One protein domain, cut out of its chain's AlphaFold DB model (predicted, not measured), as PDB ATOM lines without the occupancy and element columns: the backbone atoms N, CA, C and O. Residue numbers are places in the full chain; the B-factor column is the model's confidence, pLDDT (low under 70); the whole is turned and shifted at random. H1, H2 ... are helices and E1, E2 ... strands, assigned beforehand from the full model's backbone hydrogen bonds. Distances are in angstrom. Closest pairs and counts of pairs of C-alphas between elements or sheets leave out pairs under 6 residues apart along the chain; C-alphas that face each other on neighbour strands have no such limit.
ATOM      1  N   PRO A 105      43.619 -25.320  33.632       97.81
ATOM      2  CA  PRO A 105      43.860 -25.668  32.235       97.81
ATOM      3  C   PRO A 105      42.984 -26.814  31.731       97.81
ATOM      4  O   PRO A 105      42.699 -27.764  32.461       97.81
ATOM      5  N   MET A 106      42.608 -26.735  30.458       98.19
ATOM      6  CA  MET A 106      41.942 -27.799  29.713       98.19
ATOM      7  C   MET A 106      42.904 -28.361  28.667       98.19
ATOM      8  O   MET A 106      43.580 -27.601  27.976       98.19
ATOM      9  N   VAL A 107      42.954 -29.682  28.509       97.75
ATOM     10  CA  VAL A 107      43.908 -30.335  27.597       97.75
ATOM     11  C   VAL A 107      43.233 -31.415  26.771       97.75
ATOM     12  O   VAL A 107      42.331 -32.092  27.257       97.75
ATOM     13  N   ILE A 108      43.657 -31.567  25.517       98.38
ATOM     14  CA  ILE A 108      43.215 -32.641  24.623       98.38
ATOM     15  C   ILE A 108      44.399 -33.574  24.396       98.38
ATOM     16  O   ILE A 108      45.514 -33.115  24.166       98.38
ATOM     17  N   GLY A 109      44.159 -34.878  24.463       97.12
ATOM     18  CA  GLY A 109      45.192 -35.895  24.304       97.12
ATOM     19  C   GLY A 109      44.614 -37.282  24.089       97.12
ATOM     20  O   GLY A 109      43.403 -37.499  24.157       97.12
ATOM     21  N   ARG A 110      45.492 -38.251  23.852       96.94
ATOM     22  CA  ARG A 110      45.181 -39.678  23.856       96.94
ATOM     23  C   ARG A 110      45.636 -40.303  25.167       96.94
ATOM     24  O   ARG A 110      46.780 -40.728  25.313       96.94
ATOM     25  N   THR A 111      44.714 -40.420  26.114       95.88
ATOM     26  CA  THR A 111      44.997 -40.977  27.444       95.88
ATOM     27  C   THR A 111      43.923 -41.970  27.876       95.88
ATOM     28  O   THR A 111      42.881 -42.115  27.232       95.88
ATOM     29  N   ALA A 112      44.200 -42.687  28.963       96.00
ATOM     30  CA  ALA A 112      43.211 -43.456  29.713       96.00
ATOM     31  C   ALA A 112      42.896 -42.767  31.058       96.00
ATOM     32  O   ALA A 112      42.477 -43.439  31.997       96.00
ATOM     33  N   ASP A 113      43.094 -41.442  31.146       95.06
ATOM     34  CA  ASP A 113      43.026 -40.631  32.380       95.06
ATOM     35  C   ASP A 113      41.586 -40.390  32.863       95.06
ATOM     36  O   ASP A 113      41.267 -39.381  33.481       95.06
ATOM     37  N   TYR A 114      40.689 -41.327  32.584       96.62
ATOM     38  CA  TYR A 114      39.296 -41.286  32.979       96.62
ATOM     39  C   TYR A 114      38.920 -42.570  33.700       96.62
ATOM     40  O   TYR A 114      39.389 -43.665  33.385       96.62
ATOM     41  N   MET A 115      38.028 -42.446  34.666       95.62
ATOM     42  CA  MET A 115      37.514 -43.569  35.422       95.62
ATOM     43  C   MET A 115      36.490 -44.365  34.610       95.62
ATOM     44  O   MET A 115      35.812 -43.849  33.720       95.62
ATOM     45  N   GLY A 116      36.348 -45.649  34.929       92.12
ATOM     46  CA  GLY A 116      35.384 -46.528  34.284       92.12
ATOM     47  C   GLY A 116      34.871 -47.611  35.225       92.12
ATOM     48  O   GLY A 116      35.515 -47.958  36.215       92.12
ATOM     49  N   ALA A 117      33.708 -48.178  34.895       84.06
ATOM     50  CA  ALA A 117      33.220 -49.399  35.546       84.06
ATOM     51  C   ALA A 117      34.110 -50.625  35.235       84.06
ATOM     52  O   ALA A 117      34.075 -51.622  35.950       84.06
ATOM     53  N   ALA A 118      34.906 -50.532  34.170       84.44
ATOM     54  CA  ALA A 118      35.957 -51.467  33.790       84.44
ATOM     55  C   ALA A 118      37.250 -50.687  33.506       84.44
ATOM     56  O   ALA A 118      37.234 -49.455  33.468       84.44
ATOM     57  N   THR A 119      38.350 -51.405  33.270       87.19
ATOM     58  CA  THR A 119      39.641 -50.810  32.906       87.19
ATOM     59  C   THR A 119      39.498 -49.880  31.703       87.19
ATOM     60  O   THR A 119      39.056 -50.295  30.627       87.19
ATOM     61  N   SER A 120      39.880 -48.621  31.894       92.88
ATOM     62  CA  SER A 120      39.919 -47.621  30.832       92.88
ATOM     63  C   SER A 120      41.013 -47.943  29.818       92.88
ATOM     64  O   SER A 120      42.031 -48.556  30.135       92.88
ATOM     65  N   VAL A 121      40.790 -47.539  28.571       94.31
ATOM     66  CA  VAL A 121      41.719 -47.750  27.456       94.31
ATOM     67  C   VAL A 121      42.101 -46.401  26.873       94.31
ATOM     68  O   VAL A 121      41.342 -45.445  26.987       94.31
ATOM     69  N   VAL A 122      43.257 -46.315  26.220       95.69
ATOM     70  CA  VAL A 122      43.709 -45.054  25.624       95.69
ATOM     71  C   VAL A 122      42.754 -44.614  24.508       95.69
ATOM     72  O   VAL A 122      42.523 -45.356  23.549       95.69
ATOM     73  N   ARG A 123      42.210 -43.399  24.623       96.44
ATOM     74  CA  ARG A 123      41.309 -42.768  23.643       96.44
ATOM     75  C   ARG A 123      41.622 -41.288  23.504       96.44
ATOM     76  O   ARG A 123      42.097 -40.689  24.462       96.44
ATOM     77  N   LEU A 124      41.304 -40.713  22.340       97.62
ATOM     78  CA  LEU A 124      41.241 -39.259  22.206       97.62
ATOM     79  C   LEU A 124      40.181 -38.739  23.177       97.62
ATOM     80  O   LEU A 124      39.074 -39.277  23.254       97.62
ATOM     81  N   ASN A 125      40.566 -37.760  23.977       97.81
ATOM     82  CA  ASN A 125      39.707 -37.168  24.974       97.81
ATOM     83  C   ASN A 125      40.172 -35.758  25.329       97.81
ATOM     84  O   ASN A 125      41.293 -35.352  25.017       97.81
ATOM     85  N   MET A 126      39.288 -35.030  25.997       98.19
ATOM     86  CA  MET A 126      39.563 -33.728  26.572       98.19
ATOM     87  C   MET A 126      39.382 -33.775  28.082       98.19
ATOM     88  O   MET A 126      38.288 -34.058  28.564       98.19
ATOM     89  N   VAL A 127      40.422 -33.418  28.820       98.12
ATOM     90  CA  VAL A 127      40.341 -33.119  30.247       98.12
ATOM     91  C   VAL A 127      39.827 -31.685  30.400       98.12
ATOM     92  O   VAL A 127      40.414 -30.742  29.864       98.12
ATOM     93  N   LEU A 128      38.719 -31.509  31.122       97.81
ATOM     94  CA  LEU A 128      38.042 -30.218  31.296       97.81
ATOM     95  C   LEU A 128      38.661 -29.341  32.394       97.81
ATOM     96  O   LEU A 128      38.216 -28.210  32.602       97.81
ATOM     97  N   GLY A 129      39.679 -29.851  33.078       96.75
ATOM     98  CA  GLY A 129      40.417 -29.160  34.123       96.75
ATOM     99  C   GLY A 129      39.793 -29.339  35.504       96.75
ATOM    100  O   GLY A 129      38.585 -29.528  35.652       96.75
ATOM    101  N   ARG A 130      40.652 -29.255  36.520       97.31
ATOM    102  CA  ARG A 130      40.317 -29.365  37.946       97.31
ATOM    103  C   ARG A 130      39.387 -28.254  38.454       97.31
ATOM    104  O   ARG A 130      39.017 -27.332  37.719       97.31
ATOM    105  N   GLY A 131      39.057 -28.313  39.745       97.00
ATOM    106  CA  GLY A 131      38.294 -27.279  40.444       97.00
ATOM    107  C   GLY A 131      36.791 -27.312  40.181       97.00
ATOM    108  O   GLY A 131      36.106 -26.348  40.517       97.00
ATOM    109  N   ILE A 132      36.265 -28.374  39.560       98.00
ATOM    110  CA  ILE A 132      34.833 -28.509  39.276       98.00
ATOM    111  C   ILE A 132      34.145 -29.073  40.527       98.00
ATOM    112  O   ILE A 132      34.440 -30.202  40.920       98.00
ATOM    113  N   PRO A 133      33.188 -28.364  41.152       97.81
ATOM    114  CA  PRO A 133      32.419 -28.943  42.244       97.81
ATOM    115  C   PRO A 133      31.574 -30.130  41.771       97.81
ATOM    116  O   PRO A 133      31.051 -30.135  40.656       97.81
ATOM    117  N   VAL A 134      31.420 -31.149  42.613       98.06
ATOM    118  CA  VAL A 134      30.787 -32.426  42.234       98.06
ATOM    119  C   VAL A 134      29.334 -32.284  41.750       98.06
ATOM    120  O   VAL A 134      28.894 -33.035  40.877       98.06
ATOM    121  N   ASP A 135      28.577 -31.308  42.262       97.19
ATOM    122  CA  ASP A 135      27.217 -31.013  41.796       97.19
ATOM    123  C   ASP A 135      27.222 -30.428  40.374       97.19
ATOM    124  O   ASP A 135      26.426 -30.853  39.537       97.19
ATOM    125  N   ILE A 136      28.171 -29.527  40.089       97.81
ATOM    126  CA  ILE A 136      28.426 -28.965  38.758       97.81
ATOM    127  C   ILE A 136      28.848 -30.072  37.795       97.81
ATOM    128  O   ILE A 136      28.319 -30.137  36.687       97.81
ATOM    129  N   ALA A 137      29.769 -30.949  38.210       97.88
ATOM    130  CA  ALA A 137      30.267 -32.045  37.385       97.88
ATOM    131  C   ALA A 137      29.122 -32.961  36.928       97.88
ATOM    132  O   ALA A 137      28.965 -33.210  35.734       97.88
ATOM    133  N   ARG A 138      28.251 -33.362  37.866       97.75
ATOM    134  CA  ARG A 138      27.057 -34.165  37.574       97.75
ATOM    135  C   ARG A 138      26.161 -33.524  36.521       97.75
ATOM    136  O   ARG A 138      25.597 -34.217  35.685       97.75
ATOM    137  N   GLU A 139      25.946 -32.219  36.590       97.19
ATOM    138  CA  GLU A 139      25.014 -31.554  35.677       97.19
ATOM    139  C   GLU A 139      25.623 -31.258  34.314       97.19
ATOM    140  O   GLU A 139      24.884 -31.218  33.332       97.19
ATOM    141  N   VAL A 140      26.941 -31.053  34.243       97.75
ATOM    142  CA  VAL A 140      27.661 -31.006  32.964       97.75
ATOM    143  C   VAL A 140      27.499 -32.343  32.247       97.75
ATOM    144  O   VAL A 140      27.102 -32.351  31.087       97.75
ATOM    145  N   ASP A 141      27.701 -33.451  32.957       98.06
ATOM    146  CA  ASP A 141      27.481 -34.799  32.432       98.06
ATOM    147  C   ASP A 141      26.018 -35.017  32.009       98.06
ATOM    148  O   ASP A 141      25.763 -35.286  30.844       98.06
ATOM    149  N   VAL A 142      25.025 -34.741  32.865       97.44
ATOM    150  CA  VAL A 142      23.595 -34.844  32.480       97.44
ATOM    151  C   VAL A 142      23.250 -33.996  31.244       97.44
ATOM    152  O   VAL A 142      22.363 -34.363  30.476       97.44
ATOM    153  N   LYS A 143      23.909 -32.845  31.051       95.88
ATOM    154  CA  LYS A 143      23.688 -31.986  29.878       95.88
ATOM    155  C   LYS A 143      24.308 -32.574  28.605       95.88
ATOM    156  O   LYS A 143      23.773 -32.333  27.526       95.88
ATOM    157  N   MET A 144      25.440 -33.259  28.715       96.75
ATOM    158  CA  MET A 144      26.234 -33.716  27.571       96.75
ATOM    159  C   MET A 144      26.049 -35.202  27.236       96.75
ATOM    160  O   MET A 144      26.308 -35.581  26.096       96.75
ATOM    161  N   ASP A 145      25.643 -36.027  28.200       96.94
ATOM    162  CA  ASP A 145      25.742 -37.486  28.126       96.94
ATOM    163  C   ASP A 145      24.698 -38.210  29.011       96.94
ATOM    164  O   ASP A 145      23.496 -38.055  28.775       96.94
ATOM    165  N   ASP A 146      25.105 -39.041  29.984       96.94
ATOM    166  CA  ASP A 146      24.229 -39.995  30.684       96.94
ATOM    167  C   ASP A 146      24.060 -39.709  32.189       96.94
ATOM    168  O   ASP A 146      23.219 -40.330  32.855       96.94
ATOM    169  N   GLY A 147      24.807 -38.740  32.725       97.50
ATOM    170  CA  GLY A 147      24.770 -38.341  34.129       97.50
ATOM    171  C   GLY A 147      25.434 -39.333  35.084       97.50
ATOM    172  O   GLY A 147      25.147 -39.280  36.291       97.50
ATOM    173  N   LYS A 148      26.268 -40.251  34.583       97.81
ATOM    174  CA  LYS A 148      26.969 -41.267  35.366       97.81
ATOM    175  C   LYS A 148      28.494 -41.122  35.229       97.81
ATOM    176  O   LYS A 148      29.051 -41.319  34.156       97.81
ATOM    177  N   PRO A 149      29.222 -40.976  36.350       97.31
ATOM    178  CA  PRO A 149      30.636 -40.594  36.334       97.31
ATOM    179  C   PRO A 149      31.598 -41.634  35.737       97.31
ATOM    180  O   PRO A 149      32.765 -41.309  35.522       97.31
ATOM    181  N   LEU A 150      31.167 -42.885  35.526       96.94
ATOM    182  CA  LEU A 150      32.021 -43.995  35.080       96.94
ATOM    183  C   LEU A 150      31.600 -44.609  33.733       96.94
ATOM    184  O   LEU A 150      32.157 -45.641  33.333       96.94
ATOM    185  N   SER A 151      30.601 -44.044  33.048       96.50
ATOM    186  CA  SER A 151      30.103 -44.540  31.758       96.50
ATOM    187  C   SER A 151      29.933 -43.419  30.736       96.50
ATOM    188  O   SER A 151      30.346 -42.300  30.979       96.50
ATOM    189  N   GLY A 152      29.495 -43.770  29.525       95.69
ATOM    190  CA  GLY A 152      29.266 -42.779  28.476       95.69
ATOM    191  C   GLY A 152      30.533 -42.067  27.981       95.69
ATOM    192  O   GLY A 152      31.638 -42.624  28.055       95.69
ATOM    193  N   ALA A 153      30.339 -40.895  27.391       96.81
ATOM    194  CA  ALA A 153      31.349 -39.998  26.853       96.81
ATOM    195  C   ALA A 153      31.875 -38.978  27.876       96.81
ATOM    196  O   ALA A 153      32.990 -38.501  27.688       96.81
ATOM    197  N   VAL A 154      31.139 -38.644  28.942       98.00
ATOM    198  CA  VAL A 154      31.608 -37.730  29.998       98.00
ATOM    199  C   VAL A 154      31.847 -38.511  31.282       98.00
ATOM    200  O   VAL A 154      30.941 -39.116  31.832       98.00
ATOM    201  N   ARG A 155      33.087 -38.509  31.774       97.81
ATOM    202  CA  ARG A 155      33.490 -39.305  32.944       97.81
ATOM    203  C   ARG A 155      34.344 -38.506  33.904       97.81
ATOM    204  O   ARG A 155      34.971 -37.532  33.511       97.81
ATOM    205  N   ILE A 156      34.415 -38.940  35.156       97.75
ATOM    206  CA  ILE A 156      35.377 -38.394  36.119       97.75
ATOM    207  C   ILE A 156      36.799 -38.787  35.700       97.75
ATOM    208  O   ILE A 156      37.027 -39.911  35.248       97.75
ATOM    209  N   ALA A 157      37.749 -37.861  35.829       97.88
ATOM    210  CA  ALA A 157      39.164 -38.139  35.600       97.88
ATOM    211  C   ALA A 157      39.730 -39.088  36.674       97.88
ATOM    212  O   ALA A 157      39.194 -39.164  37.777       97.88
ATOM    213  N   VAL A 158      40.814 -39.807  36.380       96.88
ATOM    214  CA  VAL A 158      41.517 -40.611  37.405       96.88
ATOM    215  C   VAL A 158      41.999 -39.726  38.563       96.88
ATOM    216  O   VAL A 158      42.214 -38.531  38.390       96.88
ATOM    217  N   ASP A 159      42.175 -40.285  39.754       95.38
ATOM    218  CA  ASP A 159      42.617 -39.543  40.942       95.38
ATOM    219  C   ASP A 159      44.138 -39.558  41.150       95.38
ATOM    220  O   ASP A 159      44.688 -38.695  41.831       95.38
ATOM    221  N   GLU A 160      44.841 -40.492  40.514       95.00
ATOM    222  CA  GLU A 160      46.295 -40.599  40.550       95.00
ATOM    223  C   GLU A 160      46.868 -41.049  39.202       95.00
ATOM    224  O   GLU A 160      46.154 -41.535  38.327       95.00
ATOM    225  N   ASN A 161      48.183 -40.885  39.031       93.75
ATOM    226  CA  ASN A 161      48.956 -41.436  37.910       93.75
ATOM    227  C   ASN A 161      48.462 -41.070  36.491       93.75
ATOM    228  O   ASN A 161      48.817 -41.754  35.533       93.75
ATOM    229  N   ALA A 162      47.682 -39.992  36.341       95.44
ATOM    230  CA  ALA A 162      47.310 -39.458  35.033       95.44
ATOM    231  C   ALA A 162      48.545 -39.099  34.191       95.44
ATOM    232  O   ALA A 162      49.535 -38.574  34.713       95.44
ATOM    233  N   VAL A 163      48.451 -39.300  32.876       95.88
ATOM    234  CA  VAL A 163      49.499 -38.920  31.914       95.88
ATOM    235  C   VAL A 163      49.766 -37.415  31.959       95.88
ATOM    236  O   VAL A 163      50.917 -36.988  31.925       95.88
ATOM    237  N   PHE A 164      48.716 -36.608  32.123       95.75
ATOM    238  CA  PHE A 164      48.824 -35.155  32.287       95.75
ATOM    239  C   PHE A 164      49.117 -34.707  33.729       95.75
ATOM    240  O   PHE A 164      48.861 -33.557  34.096       95.75
ATOM    241  N   GLY A 165      49.636 -35.599  34.576       94.88
ATOM    242  CA  GLY A 165      49.943 -35.297  35.970       94.88
ATOM    243  C   GLY A 165      48.730 -34.724  36.707       94.88
ATOM    244  O   GLY A 165      47.600 -35.165  36.509       94.88
ATOM    245  N   THR A 166      48.940 -33.703  37.535       94.81
ATOM    246  CA  THR A 166      47.855 -33.097  38.320       94.81
ATOM    247  C   THR A 166      46.760 -32.470  37.458       94.81
ATOM    248  O   THR A 166      45.603 -32.510  37.867       94.81
ATOM    249  N   VAL A 167      47.082 -31.952  36.265       95.75
ATOM    250  CA  VAL A 167      46.099 -31.370  35.326       95.75
ATOM    251  C   VAL A 167      45.089 -32.425  34.876       95.75
ATOM    252  O   VAL A 167      43.902 -32.126  34.757       95.75
ATOM    253  N   GLY A 168      45.557 -33.659  34.662       95.94
ATOM    254  CA  GLY A 168      44.750 -34.812  34.261       95.94
ATOM    255  C   GLY A 168      43.989 -35.492  35.395       95.94
ATOM    256  O   GLY A 168      43.250 -36.432  35.133       95.94
ATOM    257  N   GLN A 169      44.182 -35.063  36.644       96.69
ATOM    258  CA  GLN A 169      43.633 -35.744  37.816       96.69
ATOM    259  C   GLN A 169      42.371 -35.070  38.346       96.69
ATOM    260  O   GLN A 169      42.181 -33.864  38.194       96.69
ATOM    261  N   SER A 170      41.534 -35.856  39.014       97.19
ATOM    262  CA  SER A 170      40.438 -35.406  39.869       97.19
ATOM    263  C   SER A 170      40.859 -35.458  41.348       97.19
ATOM    264  O   SER A 170      41.940 -35.939  41.692       97.19
ATOM    265  N   ASP A 171      40.014 -34.955  42.246       95.94
ATOM    266  CA  ASP A 171      40.037 -35.338  43.663       95.94
ATOM    267  C   ASP A 171      39.903 -36.869  43.819       95.94
ATOM    268  O   ASP A 171      39.490 -37.563  42.884       95.94
ATOM    269  N   SER A 172      40.233 -37.384  45.005       89.88
ATOM    270  CA  SER A 172      40.242 -38.811  45.339       89.88
ATOM    271  C   SER A 172      39.003 -39.546  44.829       89.88
ATOM    272  O   SER A 172      37.883 -39.026  44.861       89.88
ATOM    273  N   GLN A 173      39.190 -40.793  44.399       78.19
ATOM    274  CA  GLN A 173      38.176 -41.611  43.739       78.19
ATOM    275  C   GLN A 173      36.799 -41.561  44.422       78.19
ATOM    276  O   GLN A 173      35.778 -41.516  43.737       78.19
ATOM    277  N   THR A 174      36.740 -41.564  45.754       87.69
ATOM    278  CA  THR A 174      35.480 -41.555  46.512       87.69
ATOM    279  C   THR A 174      34.905 -40.160  46.758       87.69
ATOM    280  O   THR A 174      33.741 -40.051  47.141       87.69
ATOM    281  N   ALA A 175      35.663 -39.086  46.534       94.31
ATOM    282  CA  ALA A 175      35.216 -37.712  46.753       94.31
ATOM    283  C   ALA A 175      34.264 -37.223  45.650       94.31
ATOM    284  O   ALA A 175      33.283 -36.539  45.942       94.31
ATOM    285  N   CYS A 176      34.507 -37.618  44.397       96.94
ATOM    286  CA  CYS A 176      33.710 -37.179  43.245       96.94
ATOM    287  C   CYS A 176      32.642 -38.186  42.806       96.94
ATOM    288  O   CYS A 176      31.633 -37.808  42.205       96.94
ATOM    289  N   GLN A 177      32.817 -39.472  43.118       96.56
ATOM    290  CA  GLN A 177      31.906 -40.525  42.678       96.56
ATOM    291  C   GLN A 177      31.818 -41.688  43.672       96.56
ATOM    292  O   GLN A 177      32.679 -41.879  44.526       96.56
ATOM    293  N   VAL A 178      30.755 -42.477  43.548       95.38
ATOM    294  CA  VAL A 178      30.536 -43.726  44.280       95.38
ATOM    295  C   VAL A 178      30.557 -44.880  43.283       95.38
ATOM    296  O   VAL A 178      29.617 -45.053  42.502       95.38
ATOM    297  N   GLN A 179      31.618 -45.691  43.331       91.56
ATOM    298  CA  GLN A 179      31.897 -46.669  42.274       91.56
ATOM    299  C   GLN A 179      30.864 -47.793  42.230       91.56
ATOM    300  O   GLN A 179      30.413 -48.176  41.154       91.56
ATOM    301  N   ALA A 180      30.440 -48.276  43.400       92.50
ATOM    302  CA  ALA A 180      29.482 -49.374  43.517       92.50
ATOM    303  C   ALA A 180      28.120 -49.062  42.873       92.50
ATOM    304  O   ALA A 180      27.461 -49.968  42.367       92.50
ATOM    305  N   SER A 181      27.700 -47.793  42.880       94.44
ATOM    306  CA  SER A 181      26.432 -47.349  42.294       94.44
ATOM    307  C   SER A 181      26.590 -46.619  40.961       94.44
ATOM    308  O   SER A 181      25.577 -46.343  40.323       94.44
ATOM    309  N   ASN A 182      27.821 -46.322  40.521       96.38
ATOM    310  CA  ASN A 182      28.113 -45.456  39.374       96.38
ATOM    311  C   ASN A 182      27.307 -44.143  39.431       96.38
ATOM    312  O   ASN A 182      26.486 -43.838  38.566       96.38
ATOM    313  N   THR A 183      27.510 -43.387  40.508       97.19
ATOM    314  CA  THR A 183      26.811 -42.119  40.767       97.19
ATOM    315  C   THR A 183      27.777 -41.073  41.295       97.19
ATOM    316  O   THR A 183      28.677 -41.416  42.056       97.19
ATOM    317  N   TYR A 184      27.563 -39.799  40.971       97.94
ATOM    318  CA  TYR A 184      28.333 -38.697  41.554       97.94
ATOM    319  C   TYR A 184      28.138 -38.622  43.074       97.94
ATOM    320  O   TYR A 184      27.004 -38.687  43.557       97.94
ATOM    321  N   ASN A 185      29.224 -38.438  43.833       97.62
ATOM    322  CA  ASN A 185      29.170 -38.318  45.292       97.62
ATOM    323  C   ASN A 185      28.849 -36.878  45.725       97.62
ATOM    324  O   ASN A 185      29.659 -36.194  46.347       97.62
ATOM    325  N   VAL A 186      27.642 -36.402  45.405       96.19
ATOM    326  CA  VAL A 186      27.227 -35.019  45.713       96.19
ATOM    327  C   VAL A 186      27.234 -34.733  47.222       96.19
ATOM    328  O   VAL A 186      27.535 -33.620  47.638       96.19
ATOM    329  N   GLN A 187      26.966 -35.743  48.056       93.94
ATOM    330  CA  GLN A 187      27.018 -35.614  49.519       93.94
ATOM    331  C   GLN A 187      28.446 -35.444  50.054       93.94
ATOM    332  O   GLN A 187      28.627 -34.809  51.089       93.94
ATOM    333  N   GLY A 188      29.446 -35.977  49.344       91.19
ATOM    334  CA  GLY A 188      30.862 -35.777  49.649       91.19
ATOM    335  C   GLY A 188      31.334 -34.339  49.428       91.19
ATOM    336  O   GLY A 188      32.334 -33.937  50.014       91.19
ATOM    337  N   ASN A 189      30.590 -33.550  48.642       95.12
ATOM    338  CA  ASN A 189      30.810 -32.118  48.434       95.12
ATOM    339  C   ASN A 189      32.242 -31.755  47.984       95.12
ATOM    340  O   ASN A 189      32.759 -30.696  48.352       95.12
ATOM    341  N   SER A 190      32.887 -32.610  47.183       97.44
ATOM    342  CA  SER A 190      34.182 -32.270  46.585       97.44
ATOM    343  C   SER A 190      34.066 -31.002  45.735       97.44
ATOM    344  O   SER A 190      33.080 -30.804  45.019       97.44
ATOM    345  N   GLN A 191      35.077 -30.142  45.845       97.38
ATOM    346  CA  GLN A 191      35.202 -28.886  45.097       97.38
ATOM    347  C   GLN A 191      36.275 -28.964  44.006       97.38
ATOM    348  O   GLN A 191      36.569 -27.960  43.368       97.38
ATOM    349  N   ASP A 192      36.882 -30.135  43.818       97.50
ATOM    350  CA  ASP A 192      38.069 -30.300  42.982       97.50
ATOM    351  C   ASP A 192      37.962 -31.520  42.060       97.50
ATOM    352  O   ASP A 192      38.936 -32.215  41.770       97.50
ATOM    353  N   CYS A 193      36.750 -31.797  41.583       98.19
ATOM    354  CA  CYS A 193      36.565 -32.814  40.565       98.19
ATOM    355  C   CYS A 193      37.116 -32.344  39.220       98.19
ATOM    356  O   CYS A 193      37.245 -31.147  38.940       98.19
ATOM    357  N   ASN A 194      37.395 -33.319  38.368       98.12
ATOM    358  CA  ASN A 194      37.784 -33.104  36.986       98.12
ATOM    359  C   ASN A 194      36.990 -34.059  36.092       98.12
ATOM    360  O   ASN A 194      36.715 -35.200  36.474       98.12
ATOM    361  N   LEU A 195      36.595 -33.573  34.922       98.31
ATOM    362  CA  LEU A 195      35.825 -34.329  33.942       98.31
ATOM    363  C   LEU A 195      36.672 -34.578  32.701       98.31
ATOM    364  O   LEU A 195      37.428 -33.714  32.267       98.31
ATOM    365  N   VAL A 196      36.481 -35.740  32.098       98.31
ATOM    366  CA  VAL A 196      37.058 -36.135  30.822       98.31
ATOM    367  C   VAL A 196      35.929 -36.359  29.830       98.31
ATOM    368  O   VAL A 196      34.997 -37.114  30.102       98.31
ATOM    369  N   TYR A 197      36.025 -35.705  28.678       98.38
ATOM    370  CA  TYR A 197      35.091 -35.830  27.570       98.38
ATOM    371  C   TYR A 197      35.723 -36.623  26.420       98.38
ATOM    372  O   TYR A 197      36.739 -36.215  25.862       98.38
ATOM    373  N   LEU A 198      35.134 -37.766  26.080       97.38
ATOM    374  CA  LEU A 198      35.567 -38.669  25.015       97.38
ATOM    375  C   LEU A 198      34.884 -38.291  23.692       97.38
ATOM    376  O   LEU A 198      33.653 -38.234  23.643       97.38
ATOM    377  N   PHE A 199      35.662 -38.111  22.620       94.56
ATOM    378  CA  PHE A 199      35.145 -37.890  21.265       94.56
ATOM    379  C   PHE A 199      36.060 -38.449  20.175       94.56
ATOM    380  O   PHE A 199      37.296 -38.486  20.369       94.56
TER     381      PHE A 199
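This is residues 105 to 199 of the 199 residues of an uncharacterized protein of Candidatus Kentron sp. LPFa (UniProt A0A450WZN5). With little regular structure, this is a small, strongly twisted four-stranded sheet with H1 packed on one face over edge strand E3, and long loops around. The 95 printed residues run E1 E2 H1 E3 H2 H3 E4, 36 in named elements, class mixed; the sheet, E1 E2 E4 E3, is antiparallel. It is compact, radius of gyration of the C-alphas 11.3 A, spanning 31 by 22 by 22 A.

E1, residues 107 to 111, begins at C-alpha 107 (43.908, -30.335, 27.597) and measures 10.7 A; E2, 123 to 127, 11.7 A; H1, 134 to 144, 15.4 A. E3 is 154 to 156, H2 165 to 168, H3 173 to 176; E4, 195 to 198, ends at C-alpha 198 (35.567, -38.669, 25.015).

Within hydrogen-bond range are N 109 and O 125, 3.0 A, in hairpin E1 and E2; N 126 and O 197, 2.8 A, between E2 and E4; N 196 and O 155, 2.7 A, between E4 and E3. H1 is on the sheet, in two layers; its closest C-alphas to E3 are Asp 141 and Val 154, 5.6 A. E2, H1, E3 form a split strand-helix-strand unit, two strands that run the same way with a helix between them along the chain and E4 between them in the sheet; its crossover is right-handed. H2 only grazes the sheet with residues 167 to 168. H3, not on it, is close but not clearly touching H1: C-alphas 176 and 134, 5.7 A. Every O i to N i+4 pair in H1 is within range; H2 and H3 are too short for one, with 1 of 1 and 0 of 1 O i to N i+3 pairs within range.

The printed part has no cut; links E1 to E2 and H3 to E4 are long; no printed residue is under 70 in pLDDT.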